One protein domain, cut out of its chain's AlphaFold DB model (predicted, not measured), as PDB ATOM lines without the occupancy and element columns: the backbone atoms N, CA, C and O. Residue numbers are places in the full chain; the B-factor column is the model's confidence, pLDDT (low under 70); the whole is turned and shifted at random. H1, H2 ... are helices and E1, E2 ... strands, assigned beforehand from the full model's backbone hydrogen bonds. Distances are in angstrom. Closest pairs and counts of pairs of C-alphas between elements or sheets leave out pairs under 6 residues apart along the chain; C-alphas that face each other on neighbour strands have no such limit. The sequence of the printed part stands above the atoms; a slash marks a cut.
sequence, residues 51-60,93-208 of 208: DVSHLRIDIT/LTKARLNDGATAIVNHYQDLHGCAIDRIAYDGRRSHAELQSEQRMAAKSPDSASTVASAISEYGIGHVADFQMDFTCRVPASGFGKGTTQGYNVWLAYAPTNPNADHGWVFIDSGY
ATOM      1  N   ASP A  51     130.299 105.759  77.678       92.88
ATOM      2  CA  ASP A  51     129.455 104.654  77.244       92.88
ATOM      3  C   ASP A  51     128.142 105.186  76.649       92.88
ATOM      4  O   ASP A  51     127.361 105.867  77.312       92.88
ATOM      5  N   VAL A  52     127.901 104.863  75.381       91.62
ATOM      6  CA  VAL A  52     126.671 105.206  74.651       91.62
ATOM      7  C   VAL A  52     125.942 103.967  74.138       91.62
ATOM      8  O   VAL A  52     124.998 104.082  73.359       91.62
ATOM      9  N   SER A  53     126.335 102.756  74.560       90.00
ATOM     10  CA  SER A  53     125.757 101.514  74.021       90.00
ATOM     11  C   SER A  53     124.278 101.329  74.364       90.00
ATOM     12  O   SER A  53     123.591 100.519  73.743       90.00
ATOM     13  N   HIS A  54     123.791 102.055  75.368       89.12
ATOM     14  CA  HIS A  54     122.403 102.028  75.826       89.12
ATOM     15  C   HIS A  54     121.683 103.370  75.667       89.12
ATOM     16  O   HIS A  54     120.566 103.510  76.167       89.12
ATOM     17  N   LEU A  55     122.296 104.316  74.951       93.88
ATOM     18  CA  LEU A  55     121.733 105.635  74.706       93.88
ATOM     19  C   LEU A  55     120.362 105.529  74.028       93.88
ATOM     20  O   LEU A  55     120.205 104.879  72.991       93.88
ATOM     21  N   ARG A  56     119.376 106.225  74.594       94.56
ATOM     22  CA  ARG A  56     118.058 106.433  73.983       94.56
ATOM     23  C   ARG A  56     117.911 107.872  73.516       94.56
ATOM     24  O   ARG A  56     118.242 108.790  74.259       94.56
ATOM     25  N   ILE A  57     117.383 108.061  72.310       93.62
ATOM     26  CA  ILE A  57     117.102 109.386  71.751       93.62
ATOM     27  C   ILE A  57     115.589 109.542  71.601       93.62
ATOM     28  O   ILE A  57     114.974 108.894  70.751       93.62
ATOM     29  N   ASP A  58     115.003 110.419  72.415       92.94
ATOM     30  CA  ASP A  58     113.562 110.668  72.453       92.94
ATOM     31  C   ASP A  58     113.247 112.060  71.896       92.94
ATOM     32  O   ASP A  58     113.478 113.071  72.555       92.94
ATOM     33  N   ILE A  59     112.693 112.136  70.686       91.06
ATOM     34  CA  ILE A  59     112.364 113.419  70.047       91.06
ATOM     35  C   ILE A  59     110.857 113.559  69.889       91.06
ATOM     36  O   ILE A  59     110.235 112.878  69.070       91.06
ATOM     37  N   THR A  60     110.306 114.519  70.624       87.00
ATOM     38  CA  THR A  60     108.917 114.962  70.544       87.00
ATOM     39  C   THR A  60     108.887 116.368  69.953       87.00
ATOM     40  O   THR A  60     108.937 117.378  70.657       87.00
ATOM     41  N   LEU A  93     113.001 123.110  63.263       83.44
ATOM     42  CA  LEU A  93     113.952 122.065  63.633       83.44
ATOM     43  C   LEU A  93     113.318 120.705  63.328       83.44
ATOM     44  O   LEU A  93     112.452 120.213  64.053       83.44
ATOM     45  N   THR A  94     113.703 120.125  62.194       88.06
ATOM     46  CA  THR A  94     113.197 118.824  61.761       88.06
ATOM     47  C   THR A  94     113.724 117.729  62.682       88.06
ATOM     48  O   THR A  94     114.780 117.871  63.299       88.06
ATOM     49  N   LYS A  95     113.031 116.586  62.731       89.25
ATOM     50  CA  LYS A  95     113.494 115.425  63.506       89.25
ATOM     51  C   LYS A  95     114.924 115.003  63.145       89.25
ATOM     52  O   LYS A  95     115.682 114.643  64.033       89.25
ATOM     53  N   ALA A  96     115.296 115.079  61.864       90.44
ATOM     54  CA  ALA A  96     116.658 114.784  61.418       90.44
ATOM     55  C   ALA A  96     117.681 115.743  62.047       90.44
ATOM     56  O   ALA A  96     118.625 115.283  62.673       90.44
ATOM     57  N   ARG A  97     117.423 117.056  62.001       93.38
ATOM     58  CA  ARG A  97     118.291 118.056  62.645       93.38
ATOM     59  C   ARG A  97     118.379 117.843  64.154       93.38
ATOM     60  O   ARG A  97     119.439 118.005  64.730       93.38
ATOM     61  N   LEU A  98     117.285 117.464  64.804       95.19
ATOM     62  CA  LEU A  98     117.284 117.188  66.243       95.19
ATOM     63  C   LEU A  98     118.073 115.914  66.598       95.19
ATOM     64  O   LEU A  98     118.730 115.888  67.634       95.19
ATOM     65  N   ASN A  99     118.071 114.888  65.737       95.56
ATOM     66  CA  ASN A  99     118.962 113.729  65.881       95.56
ATOM     67  C   ASN A  99     120.438 114.124  65.715       95.56
ATOM     68  O   ASN A  99     121.290 113.653  66.467       95.56
ATOM     69  N   ASP A 100     120.733 115.000  64.754       96.56
ATOM     70  CA  ASP A 100     122.070 115.570  64.577       96.56
ATOM     71  C   ASP A 100     122.500 116.344  65.835       96.56
ATOM     72  O   ASP A 100     123.632 116.211  66.287       96.56
ATOM     73  N   GLY A 101     121.567 117.056  66.477       97.31
ATOM     74  CA  GLY A 101     121.798 117.737  67.753       97.31
ATOM     75  C   GLY A 101     122.117 116.762  68.882       97.31
ATOM     76  O   GLY A 101     123.093 116.953  69.597       97.31
ATOM     77  N   ALA A 102     121.371 115.661  69.000       97.38
ATOM     78  CA  ALA A 102     121.694 114.605  69.963       97.38
ATOM     79  C   ALA A 102     123.083 113.986  69.710       97.38
ATOM     80  O   ALA A 102     123.796 113.669  70.659       97.38
ATOM     81  N   THR A 103     123.494 113.866  68.445       97.38
ATOM     82  CA  THR A 103     124.847 113.413  68.082       97.38
ATOM     83  C   THR A 103     125.902 114.430  68.516       97.38
ATOM     84  O   THR A 103     126.891 114.049  69.139       97.38
ATOM     85  N   ALA A 104     125.659 115.723  68.287       98.00
ATOM     86  CA  ALA A 104     126.534 116.797  68.751       98.00
ATOM     87  C   ALA A 104     126.669 116.825  70.286       98.00
ATOM     88  O   ALA A 104     127.754 117.071  70.798       98.00
ATOM     89  N   ILE A 105     125.607 116.504  71.041       98.00
ATOM     90  CA  ILE A 105     125.675 116.364  72.510       98.00
ATOM     91  C   ILE A 105     126.613 115.222  72.902       98.00
ATOM     92  O   ILE A 105     127.498 115.415  73.733       98.00
ATOM     93  N   VAL A 106     126.458 114.042  72.296       97.19
ATOM     94  CA  VAL A 106     127.353 112.902  72.558       97.19
ATOM     95  C   VAL A 106     128.806 113.281  72.268       97.19
ATOM     96  O   VAL A 106     129.690 113.003  73.076       97.19
ATOM     97  N   ASN A 107     129.040 113.957  71.144       96.62
ATOM     98  CA  ASN A 107     130.362 114.419  70.744       96.62
ATOM     99  C   ASN A 107     130.902 115.560  71.617       96.62
ATOM    100  O   ASN A 107     132.112 115.751  71.668       96.62
ATOM    101  N   HIS A 108     130.055 116.333  72.292       96.19
ATOM    102  CA  HIS A 108     130.508 117.363  73.221       96.19
ATOM    103  C   HIS A 108     131.023 116.746  74.529       96.19
ATOM    104  O   HIS A 108     132.042 117.182  75.052       96.19
ATOM    105  N   TYR A 109     130.369 115.685  75.012       95.00
ATOM    106  CA  TYR A 109     130.635 115.064  76.318       95.00
ATOM    107  C   TYR A 109     131.505 113.796  76.266       95.00
ATOM    108  O   TYR A 109     131.455 112.962  77.172       95.00
ATOM    109  N   GLN A 110     132.316 113.608  75.220       92.44
ATOM    110  CA  GLN A 110     133.151 112.396  75.061       92.44
ATOM    111  C   GLN A 110     134.166 112.215  76.202       92.44
ATOM    112  O   GLN A 110     134.631 111.100  76.449       92.44
ATOM    113  N   ASP A 111     134.513 113.312  76.878       90.06
ATOM    114  CA  ASP A 111     135.449 113.378  77.998       90.06
ATOM    115  C   ASP A 111     134.826 112.966  79.343       90.06
ATOM    116  O   ASP A 111     135.546 112.852  80.341       90.06
ATOM    117  N   LEU A 112     133.517 112.672  79.387       90.81
ATOM    118  CA  LEU A 112     132.837 112.077  80.542       90.81
ATOM    119  C   LEU A 112     133.215 110.598  80.722       90.81
ATOM    120  O   LEU A 112     132.386 109.683  80.706       90.81
ATOM    121  N   HIS A 113     134.508 110.357  80.909       91.75
ATOM    122  CA  HIS A 113     135.069 109.039  81.110       91.75
ATOM    123  C   HIS A 113     134.493 108.361  82.355       91.75
ATOM    124  O   HIS A 113     134.358 108.953  83.426       91.75
ATOM    125  N   GLY A 114     134.153 107.080  82.216       89.81
ATOM    126  CA  GLY A 114     133.513 106.311  83.282       89.81
ATOM    127  C   GLY A 114     132.030 106.638  83.510       89.81
ATOM    128  O   GLY A 114     131.425 106.054  84.423       89.81
ATOM    129  N   CYS A 115     131.438 107.504  82.682       95.06
ATOM    130  CA  CYS A 115     130.000 107.737  82.616       95.06
ATOM    131  C   CYS A 115     129.353 107.018  81.429       95.06
ATOM    132  O   CYS A 115     130.017 106.626  80.469       95.06
ATOM    133  N   ALA A 116     128.039 106.845  81.523       96.38
ATOM    134  CA  ALA A 116     127.178 106.409  80.440       96.38
ATOM    135  C   ALA A 116     126.112 107.476  80.190       96.38
ATOM    136  O   ALA A 116     125.491 107.919  81.156       96.38
ATOM    137  N   ILE A 117     125.886 107.875  78.936       97.00
ATOM    138  CA  ILE A 117     124.700 108.673  78.596       97.00
ATOM    139  C   ILE A 117     123.548 107.694  78.388       97.00
ATOM    140  O   ILE A 117     123.554 106.885  77.461       97.00
ATOM    141  N   ASP A 118     122.558 107.774  79.271       96.31
ATOM    142  CA  ASP A 118     121.412 106.874  79.291       96.31
ATOM    143  C   ASP A 118     120.320 107.366  78.327       96.31
ATOM    144  O   ASP A 118     119.661 106.569  77.646       96.31
ATOM    145  N   ARG A 119     120.130 108.689  78.238       97.94
ATOM    146  CA  ARG A 119     119.077 109.297  77.418       97.94
ATOM    147  C   ARG A 119     119.418 110.721  76.996       97.94
ATOM    148  O   ARG A 119     119.918 111.506  77.791       97.94
ATOM    149  N   ILE A 120     119.062 111.062  75.762       98.06
ATOM    150  CA  ILE A 120     118.966 112.437  75.270       98.06
ATOM    151  C   ILE A 120     117.542 112.639  74.768       98.06
ATOM    152  O   ILE A 120     117.034 111.851  73.969       98.06
ATOM    153  N   ALA A 121     116.884 113.690  75.233       96.75
ATOM    154  CA  ALA A 121     115.500 113.958  74.909       96.75
ATOM    155  C   ALA A 121     115.268 115.398  74.484       96.75
ATOM    156  O   ALA A 121     115.828 116.335  75.043       96.75
ATOM    157  N   TYR A 122     114.363 115.568  73.532       96.25
ATOM    158  CA  TYR A 122     113.861 116.860  73.106       96.25
ATOM    159  C   TYR A 122     112.336 116.860  73.162       96.25
ATOM    160  O   TYR A 122     111.682 116.025  72.535       96.25
ATOM    161  N   ASP A 123     111.769 117.827  73.878       94.06
ATOM    162  CA  ASP A 123     110.347 118.164  73.819       94.06
ATOM    163  C   ASP A 123     110.223 119.613  73.351       94.06
ATOM    164  O   ASP A 123     110.680 120.540  74.026       94.06
ATOM    165  N   GLY A 124     109.605 119.809  72.186       90.56
ATOM    166  CA  GLY A 124     109.508 121.129  71.571       90.56
ATOM    167  C   GLY A 124     108.674 122.130  72.371       90.56
ATOM    168  O   GLY A 124     108.949 123.325  72.307       90.56
ATOM    169  N   ARG A 125     107.680 121.683  73.149       91.25
ATOM    170  CA  ARG A 125     106.873 122.586  73.986       91.25
ATOM    171  C   ARG A 125     107.658 123.032  75.211       91.25
ATOM    172  O   ARG A 125     107.651 124.222  75.514       91.25
ATOM    173  N   ARG A 126     108.347 122.100  75.878       93.88
ATOM    174  CA  ARG A 126     109.229 122.398  77.015       93.88
ATOM    175  C   ARG A 126     110.345 123.343  76.590       93.88
ATOM    176  O   ARG A 126     110.482 124.406  77.180       93.88
ATOM    177  N   SER A 127     111.073 122.986  75.531       94.12
ATOM    178  CA  SER A 127     112.187 123.793  75.033       94.12
ATOM    179  C   SER A 127     111.728 125.201  74.663       94.12
ATOM    180  O   SER A 127     112.348 126.174  75.074       94.12
ATOM    181  N   HIS A 128     110.600 125.340  73.964       92.25
ATOM    182  CA  HIS A 128     110.084 126.661  73.625       92.25
ATOM    183  C   HIS A 128     109.685 127.481  74.862       92.25
ATOM    184  O   HIS A 128     109.969 128.675  74.923       92.25
ATOM    185  N   ALA A 129     109.035 126.859  75.852       92.00
ATOM    186  CA  ALA A 129     108.659 127.536  77.091       92.00
ATOM    187  C   ALA A 129     109.888 128.037  77.872       92.00
ATOM    188  O   ALA A 129     109.864 129.173  78.356       92.00
ATOM    189  N   GLU A 130     110.948 127.227  77.927       91.94
ATOM    190  CA  GLU A 130     112.218 127.563  78.576       91.94
ATOM    191  C   GLU A 130     112.913 128.733  77.873       91.94
ATOM    192  O   GLU A 130     113.188 129.763  78.482       91.94
ATOM    193  N   LEU A 131     113.074 128.652  76.551       93.00
ATOM    194  CA  LEU A 131     113.723 129.707  75.765       93.00
ATOM    195  C   LEU A 131     112.956 131.036  75.826       93.00
ATOM    196  O   LEU A 131     113.551 132.113  75.878       93.00
ATOM    197  N   GLN A 132     111.622 130.991  75.874       92.94
ATOM    198  CA  GLN A 132     110.842 132.198  76.128       92.94
ATOM    199  C   GLN A 132     111.058 132.749  77.545       92.94
ATOM    200  O   GLN A 132     110.966 133.960  77.749       92.94
ATOM    201  N   SER A 133     111.271 131.882  78.540       91.06
ATOM    202  CA  SER A 133     111.592 132.297  79.908       91.06
ATOM    203  C   SER A 133     112.911 133.065  79.936       91.06
ATOM    204  O   SER A 133     112.929 134.203  80.407       91.06
ATOM    205  N   GLU A 134     113.953 132.514  79.312       90.44
ATOM    206  CA  GLU A 134     115.272 133.141  79.157       90.44
ATOM    207  C   GLU A 134     115.179 134.525  78.511       90.44
ATOM    208  O   GLU A 134     115.669 135.523  79.044       90.44
ATOM    209  N   GLN A 135     114.445 134.628  77.401       89.94
ATOM    210  CA  GLN A 135     114.258 135.904  76.715       89.94
ATOM    211  C   GLN A 135     113.508 136.932  77.581       89.94
ATOM    212  O   GLN A 135     113.856 138.115  77.595       89.94
ATOM    213  N   ARG A 136     112.486 136.499  78.333       89.94
ATOM    214  CA  ARG A 136     111.753 137.373  79.267       89.94
ATOM    215  C   ARG A 136     112.631 137.837  80.427       89.94
ATOM    216  O   ARG A 136     112.461 138.968  80.879       89.94
ATOM    217  N   MET A 137     113.529 136.987  80.915       86.94
ATOM    218  CA  MET A 137     114.469 137.332  81.981       86.94
ATOM    219  C   MET A 137     115.505 138.343  81.495       86.94
ATOM    220  O   MET A 137     115.666 139.386  82.127       86.94
ATOM    221  N   ALA A 138     116.104 138.111  80.326       89.25
ATOM    222  CA  ALA A 138     117.047 139.045  79.714       89.25
ATOM    223  C   ALA A 138     116.421 140.423  79.435       89.25
ATOM    224  O   ALA A 138     117.061 141.450  79.640       89.25
ATOM    225  N   ALA A 139     115.143 140.472  79.041       87.94
ATOM    226  CA  ALA A 139     114.434 141.737  78.841       87.94
ATOM    227  C   ALA A 139     114.207 142.527  80.145       87.94
ATOM    228  O   ALA A 139     114.129 143.754  80.115       87.94
ATOM    229  N   LYS A 140     114.071 141.840  81.287       89.19
ATOM    230  CA  LYS A 140     113.862 142.472  82.601       89.19
ATOM    231  C   LYS A 140     115.171 142.873  83.276       89.19
ATOM    232  O   LYS A 140     115.198 143.895  83.956       89.19
ATOM    233  N   SER A 141     116.222 142.084  83.076       85.56
ATOM    234  CA  SER A 141     117.534 142.268  83.697       85.56
ATOM    235  C   SER A 141     118.646 142.072  82.658       85.56
ATOM    236  O   SER A 141     119.276 141.013  82.641       85.56
ATOM    237  N   PRO A 142     118.906 143.071  81.792       80.31
ATOM    238  CA  PRO A 142     119.864 142.941  80.689       80.31
ATOM    239  C   PRO A 142     121.286 142.609  81.155       80.31
ATOM    240  O   PRO A 142     121.961 141.795  80.533       80.31
ATOM    241  N   ASP A 143     121.706 143.163  82.295       82.81
ATOM    242  CA  ASP A 143     123.032 142.934  82.886       82.81
ATOM    243  C   ASP A 143     123.202 141.518  83.479       82.81
ATOM    244  O   ASP A 143     124.259 141.176  84.005       82.81
ATOM    245  N   SER A 144     122.156 140.690  83.445       76.75
ATOM    246  CA  SER A 144     122.150 139.303  83.932       76.75
ATOM    247  C   SER A 144     121.613 138.330  82.882       76.75
ATOM    248  O   SER A 144     121.142 137.247  83.228       76.75
ATOM    249  N   ALA A 145     121.635 138.724  81.604       78.81
ATOM    250  CA  ALA A 145     121.225 137.857  80.511       78.81
ATOM    251  C   ALA A 145     122.131 136.619  80.431       78.81
ATOM    252  O   ALA A 145     123.357 136.721  80.509       78.81
ATOM    253  N   SER A 146     121.521 135.447  80.260       86.19
ATOM    254  CA  SER A 146     122.246 134.192  80.085       86.19
ATOM    255  C   SER A 146     122.937 134.124  78.714       86.19
ATOM    256  O   SER A 146     122.590 134.822  77.749       86.19
ATOM    257  N   THR A 147     123.912 133.229  78.609       93.06
ATOM    258  CA  THR A 147     124.492 132.758  77.337       93.06
ATOM    259  C   THR A 147     123.400 132.258  76.383       93.06
ATOM    260  O   THR A 147     123.440 132.555  75.190       93.06
ATOM    261  N   VAL A 148     122.369 131.592  76.914       93.25
ATOM    262  CA  VAL A 148     121.192 131.129  76.166       93.25
ATOM    263  C   VAL A 148     120.398 132.305  75.599       93.25
ATOM    264  O   VAL A 148     120.067 132.300  74.414       93.25
ATOM    265  N   ALA A 149     120.143 133.352  76.387       92.69
ATOM    266  CA  ALA A 149     119.480 134.559  75.898       92.69
ATOM    267  C   ALA A 149     120.288 135.251  74.787       92.69
ATOM    268  O   ALA A 149     119.714 135.677  73.783       92.69
ATOM    269  N   SER A 150     121.616 135.295  74.924       92.94
ATOM    270  CA  SER A 150     122.512 135.824  73.886       92.94
ATOM    271  C   SER A 150     122.436 134.996  72.599       92.94
ATOM    272  O   SER A 150     122.300 135.556  71.510       92.94
ATOM    273  N   ALA A 151     122.415 133.665  72.712       93.44
ATOM    274  CA  ALA A 151     122.240 132.768  71.573       93.44
ATOM    275  C   ALA A 151     120.865 132.929  70.905       93.44
ATOM    276  O   ALA A 151     120.764 132.909  69.680       93.44
ATOM    277  N   ILE A 152     119.795 133.149  71.677       92.62
ATOM    278  CA  ILE A 152     118.467 133.452  71.123       92.62
ATOM    279  C   ILE A 152     118.505 134.756  70.316       92.62
ATOM    280  O   ILE A 152     117.887 134.824  69.254       92.62
ATOM    281  N   SER A 153     119.217 135.782  70.789       91.81
ATOM    282  CA  SER A 153     119.393 137.038  70.049       91.81
ATOM    283  C   SER A 153     120.221 136.873  68.772       91.81
ATOM    284  O   SER A 153     119.909 137.520  67.776       91.81
ATOM    285  N   GLU A 154     121.245 136.019  68.786       92.44
ATOM    286  CA  GLU A 154     122.136 135.786  67.643       92.44
ATOM    287  C   GLU A 154     121.509 134.878  66.573       92.44
ATOM    288  O   GLU A 154     121.486 135.225  65.392       92.44
ATOM    289  N   TYR A 155     120.981 133.722  66.978       90.50
ATOM    290  CA  TYR A 155     120.509 132.670  66.070       90.50
ATOM    291  C   TYR A 155     118.990 132.694  65.851       90.50
ATOM    292  O   TYR A 155     118.487 132.136  64.875       90.50
ATOM    293  N   GLY A 156     118.244 133.345  66.745       90.81
ATOM    294  CA  GLY A 156     116.786 133.328  66.772       90.81
ATOM    295  C   GLY A 156     116.223 132.156  67.578       90.81
ATOM    296  O   GLY A 156     116.729 131.034  67.542       90.81
ATOM    297  N   ILE A 157     115.105 132.390  68.275       89.94
ATOM    298  CA  ILE A 157     114.489 131.405  69.187       89.94
ATOM    299  C   ILE A 157     114.107 130.081  68.503       89.94
ATOM    300  O   ILE A 157     114.098 129.038  69.142       89.94
ATOM    301  N   GLY A 158     113.810 130.107  67.198       89.44
ATOM    302  CA  GLY A 158     113.484 128.908  66.414       89.44
ATOM    303  C   GLY A 158     114.697 128.056  66.022       89.44
ATOM    304  O   GLY A 158     114.517 126.969  65.479       89.44
ATOM    305  N   HIS A 159     115.912 128.548  66.275       92.25
ATOM    306  CA  HIS A 159     117.172 127.867  65.985       92.25
ATOM    307  C   HIS A 159     117.892 127.389  67.246       92.25
ATOM    308  O   HIS A 159     118.847 126.631  67.127       92.25
ATOM    309  N   VAL A 160     117.443 127.783  68.436       95.31
ATOM    310  CA  VAL A 160     117.980 127.284  69.706       95.31
ATOM    311  C   VAL A 160     117.098 126.140  70.201       95.31
ATOM    312  O   VAL A 160     115.875 126.193  70.079       95.31
ATOM    313  N   ALA A 161     117.713 125.093  70.738       96.06
ATOM    314  CA  ALA A 161     117.033 123.935  71.300       96.06
ATOM    315  C   ALA A 161     117.578 123.624  72.695       96.06
ATOM    316  O   ALA A 161     118.782 123.679  72.923       96.06
ATOM    317  N   ASP A 162     116.671 123.267  73.597       96.50
ATOM    318  CA  ASP A 162     116.960 122.779  74.945       96.50
ATOM    319  C   ASP A 162     116.680 121.268  74.985       96.50
ATOM    320  O   ASP A 162     115.524 120.820  74.908       96.50
ATOM    321  N   PHE A 163     117.748 120.482  75.084       98.12
ATOM    322  CA  PHE A 163     117.707 119.035  75.261       98.12
ATOM    323  C   PHE A 163     117.829 118.676  76.743       98.12
ATOM    324  O   PHE A 163     118.545 119.336  77.483       98.12
ATOM    325  N   GLN A 164     117.188 117.589  77.166       98.06
ATOM    326  CA  GLN A 164     117.492 116.957  78.450       98.06
ATOM    327  C   GLN A 164     118.409 115.766  78.234       98.06
ATOM    328  O   GLN A 164     118.118 114.901  77.408       98.06
ATOM    329  N   MET A 165     119.475 115.703  79.015       97.62
ATOM    330  CA  MET A 165     120.401 114.589  79.072       97.62
ATOM    331  C   MET A 165     120.295 113.895  80.433       97.62
ATOM    332  O   MET A 165     120.376 114.534  81.483       97.62
ATOM    333  N   ASP A 166     120.152 112.574  80.402       97.50
ATOM    334  CA  ASP A 166     120.266 111.704  81.568       97.50
ATOM    335  C   ASP A 166     121.552 110.885  81.425       97.50
ATOM    336  O   ASP A 166     121.807 110.293  80.371       97.50
ATOM    337  N   PHE A 167     122.369 110.841  82.474       96.69
ATOM    338  CA  PHE A 167     123.628 110.105  82.455       96.69
ATOM    339  C   PHE A 167     123.991 109.557  83.831       96.69
ATOM    340  O   PHE A 167     123.626 110.105  84.871       96.69
ATOM    341  N   THR A 168     124.759 108.472  83.837       96.44
ATOM    342  CA  THR A 168     125.197 107.795  85.054       96.44
ATOM    343  C   THR A 168     126.710 107.650  85.078       96.44
ATOM    344  O   THR A 168     127.299 106.945  84.261       96.44
ATOM    345  N   CYS A 169     127.347 108.250  86.078       94.56
ATOM    346  CA  CYS A 169     128.783 108.182  86.309       94.56
ATOM    347  C   CYS A 169     129.115 107.128  87.372       94.56
ATOM    348  O   CYS A 169     128.696 107.219  88.531       94.56
ATOM    349  N   ARG A 170     129.881 106.093  86.992       91.50
ATOM    350  CA  ARG A 170     130.293 105.007  87.913       91.50
ATOM    351  C   ARG A 170     131.446 105.426  88.826       91.50
ATOM    352  O   ARG A 170     131.603 104.875  89.920       91.50
ATOM    353  N   VAL A 171     132.216 106.403  88.368       88.31
ATOM    354  CA  VAL A 171     133.280 107.126  89.068       88.31
ATOM    355  C   VAL A 171     133.046 108.628  88.864       88.31
ATOM    356  O   VAL A 171     132.310 108.977  87.946       88.31
ATOM    357  N   PRO A 172     133.608 109.517  89.699       89.06
ATOM    358  CA  PRO A 172     133.565 110.951  89.420       89.06
ATOM    359  C   PRO A 172     134.164 111.264  88.042       89.06
ATOM    360  O   PRO A 172     135.182 110.676  87.674       89.06
ATOM    361  N   ALA A 173     133.542 112.189  87.317       88.00
ATOM    362  CA  ALA A 173     133.960 112.649  85.996       88.00
ATOM    363  C   ALA A 173     134.001 114.184  85.953       88.00
ATOM    364  O   ALA A 173     133.696 114.845  86.948       88.00
ATOM    365  N   SER A 174     134.417 114.755  84.820       83.06
ATOM    366  CA  SER A 174     134.551 116.208  84.639       83.06
ATOM    367  C   SER A 174     133.273 116.939  85.063       83.06
ATOM    368  O   SER A 174     132.220 116.744  84.469       83.06
ATOM    369  N   GLY A 175     133.341 117.719  86.147       85.62
ATOM    370  CA  GLY A 175     132.201 118.476  86.680       85.62
ATOM    371  C   GLY A 175     131.110 117.659  87.392       85.62
ATOM    372  O   GLY A 175     130.198 118.263  87.954       85.62
ATOM    373  N   PHE A 176     131.202 116.323  87.444       89.56
ATOM    374  CA  PHE A 176     130.133 115.463  87.962       89.56
ATOM    375  C   PHE A 176     130.611 114.429  88.985       89.56
ATOM    376  O   PHE A 176     131.623 113.742  88.829       89.56
ATOM    377  N   GLY A 177     129.835 114.286  90.060       90.88
ATOM    378  CA  GLY A 177     130.039 113.240  91.056       90.88
ATOM    379  C   GLY A 177     129.645 111.853  90.544       90.88
ATOM    380  O   GLY A 177     129.004 111.691  89.509       90.88
ATOM    381  N   LYS A 178     129.991 110.824  91.321       93.38
ATOM    382  CA  LYS A 178     129.465 109.474  91.101       93.38
ATOM    383  C   LYS A 178     127.955 109.460  91.357       93.38
ATOM    384  O   LYS A 178     127.519 109.889  92.424       93.38
ATOM    385  N   GLY A 179     127.188 108.864  90.452       94.12
ATOM    386  CA  GLY A 179     125.740 108.733  90.586       94.12
ATOM    387  C   GLY A 179     125.017 108.906  89.260       94.12
ATOM    388  O   GLY A 179     125.642 108.903  88.203       94.12
ATOM    389  N   THR A 180     123.698 109.034  89.342       96.12
ATOM    390  CA  THR A 180     122.830 109.300  88.194       96.12
ATOM    391  C   THR A 180     122.376 110.751  88.235       96.12
ATOM    392  O   THR A 180     121.888 111.221  89.264       96.12
ATOM    393  N   THR A 181     122.508 111.418  87.099       96.19
ATOM    394  CA  THR A 181     122.006 112.760  86.825       96.19
ATOM    395  C   THR A 181     120.836 112.628  85.860       96.19
ATOM    396  O   THR A 181     120.939 111.922  84.858       96.19
ATOM    397  N   GLN A 182     119.716 113.278  86.172       96.50
ATOM    398  CA  GLN A 182     118.517 113.265  85.330       96.50
ATOM    399  C   GLN A 182     118.075 114.685  85.007       96.50
ATOM    400  O   GLN A 182     118.176 115.571  85.858       96.50
ATOM    401  N   GLY A 183     117.561 114.878  83.797       95.12
ATOM    402  CA  GLY A 183     117.006 116.140  83.331       95.12
ATOM    403  C   GLY A 183     118.036 117.258  83.216       95.12
ATOM    404  O   GLY A 183     117.663 118.414  83.371       95.12
ATOM    405  N   TYR A 184     119.315 116.934  83.001       96.81
ATOM    406  CA  TYR A 184     120.354 117.945  82.821       96.81
ATOM    407  C   TYR A 184     120.126 118.665  81.492       96.81
ATOM    408  O   TYR A 184     120.062 118.014  80.448       96.81
ATOM    409  N   ASN A 185     119.956 119.984  81.519       97.62
ATOM    410  CA  ASN A 185     119.665 120.749  80.314       97.62
ATOM    411  C   ASN A 185     120.945 120.968  79.507       97.62
ATOM    412  O   ASN A 185     122.007 121.254  80.061       97.62
ATOM    413  N   VAL A 186     120.829 120.845  78.190       98.00
ATOM    414  CA  VAL A 186     121.893 121.116  77.224       98.00
ATOM    415  C   VAL A 186     121.306 121.980  76.117       98.00
ATOM    416  O   VAL A 186     120.423 121.539  75.374       98.00
ATOM    417  N   TRP A 187     121.797 123.211  76.005       97.94
ATOM    418  CA  TRP A 187     121.338 124.172  75.010       97.94
ATOM    419  C   TRP A 187     122.278 124.191  73.811       97.94
ATOM    420  O   TRP A 187     123.485 124.412  73.942       97.94
ATOM    421  N   LEU A 188     121.708 123.999  72.624       97.88
ATOM    422  CA  LEU A 188     122.423 124.061  71.353       97.88
ATOM    423  C   LEU A 188     121.760 125.068  70.408       97.88
ATOM    424  O   LEU A 188     120.538 125.215  70.412       97.88
ATOM    425  N   ALA A 189     122.547 125.697  69.539       96.69
ATOM    426  CA  ALA A 189     122.051 126.503  68.426       96.69
ATOM    427  C   ALA A 189     122.316 125.813  67.082       96.69
ATOM    428  O   ALA A 189     123.443 125.414  66.788       96.69
ATOM    429  N   TYR A 190     121.288 125.686  66.245       95.81
ATOM    430  CA  TYR A 190     121.398 125.158  64.889       95.81
ATOM    431  C   TYR A 190     121.965 126.230  63.955       95.81
ATOM    432  O   TYR A 190     121.251 127.135  63.507       95.81
ATOM    433  N   ALA A 191     123.248 126.096  63.638       94.88
ATOM    434  CA  ALA A 191     124.027 127.019  62.827       94.88
ATOM    435  C   ALA A 191     124.898 126.235  61.824       94.88
ATOM    436  O   ALA A 191     126.118 126.186  61.964       94.88
ATOM    437  N   PRO A 192     124.305 125.624  60.780       93.06
ATOM    438  CA  PRO A 192     125.003 124.693  59.886       93.06
ATOM    439  C   PRO A 192     126.116 125.328  59.046       93.06
ATOM    440  O   PRO A 192     126.943 124.621  58.483       93.06
ATOM    441  N   THR A 193     126.130 126.654  58.930       93.06
ATOM    442  CA  THR A 193     127.181 127.403  58.234       93.06
ATOM    443  C   THR A 193     128.305 127.853  59.166       93.06
ATOM    444  O   THR A 193     129.277 128.435  58.691       93.06
ATOM    445  N   ASN A 194     128.176 127.645  60.480       92.25
ATOM    446  CA  ASN A 194     129.216 127.991  61.440       92.25
ATOM    447  C   ASN A 194     130.337 126.931  61.368       92.25
ATOM    448  O   ASN A 194     130.047 125.742  61.493       92.25
ATOM    449  N   PRO A 195     131.609 127.324  61.171       93.31
ATOM    450  CA  PRO A 195     132.723 126.378  61.040       93.31
ATOM    451  C   PRO A 195     133.002 125.566  62.311       93.31
ATOM    452  O   PRO A 195     133.646 124.525  62.230       93.31
ATOM    453  N   ASN A 196     132.523 126.028  63.466       92.00
ATOM    454  CA  ASN A 196     132.660 125.334  64.745       92.00
ATOM    455  C   ASN A 196     131.444 124.455  65.067       92.00
ATOM    456  O   ASN A 196     131.381 123.885  66.153       92.00
ATOM    457  N   ALA A 197     130.455 124.390  64.173       95.06
ATOM    458  CA  ALA A 197     129.267 123.590  64.397       95.06
ATOM    459  C   ALA A 197     129.565 122.104  64.179       95.06
ATOM    460  O   ALA A 197     129.998 121.696  63.100       95.06
ATOM    461  N   ASP A 198     129.253 121.289  65.178       97.00
ATOM    462  CA  ASP A 198     129.280 119.840  65.065       97.00
ATOM    463  C   ASP A 198     127.908 119.338  64.616       97.00
ATOM    464  O   ASP A 198     126.885 119.683  65.205       97.00
ATOM    465  N   HIS A 199     127.861 118.591  63.514       96.25
ATOM    466  CA  HIS A 199     126.607 118.199  62.861       96.25
ATOM    467  C   HIS A 199     125.628 119.378  62.628       96.25
ATOM    468  O   HIS A 199     124.407 119.220  62.613       96.25
ATOM    469  N   GLY A 200     126.166 120.586  62.433       95.81
ATOM    470  CA  GLY A 200     125.392 121.814  62.255       95.81
ATOM    471  C   GLY A 200     124.863 122.450  63.544       95.81
ATOM    472  O   GLY A 200     124.067 123.386  63.466       95.81
ATOM    473  N   TRP A 201     125.332 121.995  64.706       97.88
ATOM    474  CA  TRP A 201     124.985 122.519  66.021       97.88
ATOM    475  C   TRP A 201     126.183 123.113  66.754       97.88
ATOM    476  O   TRP A 201     127.278 122.564  66.753       97.88
ATOM    477  N   VAL A 202     125.951 124.234  67.424       97.38
ATOM    478  CA  VAL A 202     126.920 124.896  68.299       97.38
ATOM    479  C   VAL A 202     126.455 124.722  69.738       97.38
ATOM    480  O   VAL A 202     125.299 125.010  70.049       97.38
ATOM    481  N   PHE A 203     127.349 124.253  70.608       97.44
ATOM    482  CA  PHE A 203     127.092 124.205  72.045       97.44
ATOM    483  C   PHE A 203     127.024 125.615  72.628       97.44
ATOM    484  O   PHE A 203     127.907 126.431  72.363       97.44
ATOM    485  N   ILE A 204     125.977 125.890  73.408       97.12
ATOM    486  CA  ILE A 204     125.761 127.192  74.044       97.12
ATOM    487  C   ILE A 204     126.057 127.108  75.536       97.12
ATOM    488  O   ILE A 204     126.908 127.843  76.030       97.12
ATOM    489  N   ASP A 205     125.341 126.233  76.241       95.94
ATOM    490  CA  ASP A 205     125.455 126.072  77.688       95.94
ATOM    491  C   ASP A 205     124.851 124.734  78.141       95.94
ATOM    492  O   ASP A 205     124.191 124.033  77.364       95.94
ATOM    493  N   SER A 206     125.025 124.398  79.418       95.38
ATOM    494  CA  SER A 206     124.404 123.241  80.052       95.38
ATOM    495  C   SER A 206     124.263 123.405  81.564       95.38
ATOM    496  O   SER A 206     125.167 123.915  82.223       95.38
ATOM    497  N   GLY A 207     123.164 122.927  82.148       93.25
ATOM    498  CA  GLY A 207     122.870 123.190  83.556       93.25
ATOM    499  C   GLY A 207     121.503 122.712  84.035       93.25
ATOM    500  O   GLY A 207     120.842 121.906  83.382       93.25
ATOM    501  N   TYR A 208     121.103 123.217  85.200       85.38
ATOM    502  CA  TYR A 208     119.777 123.045  85.797       85.38
ATOM    503  C   TYR A 208     119.059 124.381  85.900       85.38
ATOM    504  O   TYR A 208     119.753 125.377  86.203       85.38
TER     505      TYR A 208
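This is residues 51 to 60 and 93 to 208 of the 208 residues of an uncharacterized protein of Bifidobacterium simiarum (UniProt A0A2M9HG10). A twisted sheet of five strands curls round one helix, H1, while two more helices, H2 and H3, cover part of its other face and meet about at right angles. The sheet is the middle of three layers, with H1 on one face and H2 and H3 on the other. The printed part has 126 residues, with three named helices and five named strands in the order E1 H1 E2 H2 H3 E3 E4 E5, of mixed class, helices and strands. The mixed sheet runs E1 E2 E3 E4 E5, with E1 and E2 parallel and the other neighbours antiparallel. The whole is compact, with a radius of gyration of the C-alphas of 14.5 A and spans of 41 by 30 by 28 A.

Edge strand E1, residues 56 to 60, is parallel to E2, residues 115 to 123, at 11 degrees, with N 58 and O 120 2.9 A apart, within hydrogen-bond range. H1, residues 95 to 108, is on the sheet; its closest C-alphas to E2 are those of Ala 102 and Ile 120, 6.3 A apart. E2 is antiparallel to E3, residues 160 to 169, at 152 degrees, with N 121 and O 164 at 2.8 A. H2, residues 124 to 140, lies over E3 on the face opposite to H1, at a height over the sheet of 10.1 A, and runs across the strands, at 75 degrees to E3 on the local plane. H3, residues 147 to 155, touches residues 131 to 138 of H2 alone, about perpendicular at 78 degrees, the closest C-alphas being those of Gln 135 and Ala 149, 5.5 A apart. E3 forms a hairpin with E4, residues 179 to 190, with N 163 and O 186 at 2.9 A. H3 is on the same face as H2 and runs along E4, at 13 degrees on the local plane. E4 and edge strand E5, residues 201 to 207, form a hairpin, with N 187 and O 205 at 2.9 A. E3, E4 and E5 form a meander, each strand the antiparallel neighbour of the one before. In H1, H2 and H3 every O i to N i+4 pair is within hydrogen-bond range.

E1 begins at C-alpha 56 (118.058, 106.433, 73.983). H1 measures 19.7 A, E2 23.9 A, H2 24.4 A and E3 27.5 A from first to last C-alpha. E4, 30.8 A, bends by 55 degrees at residue 182. H3 measures 12.0 A, and E5 ends at C-alpha 207 (122.870, 123.190, 83.556).

The C-alphas farthest apart, those of Ser 53 and Lys 140, are 43.5 A apart. Residues 61 to 92 are not printed, and C-alphas 60 and 93 are 11.1 A apart across this cut. Of the links that are printed whole, none is long. The mean pLDDT of the printed part is 92.9, and no printed residue is under 70.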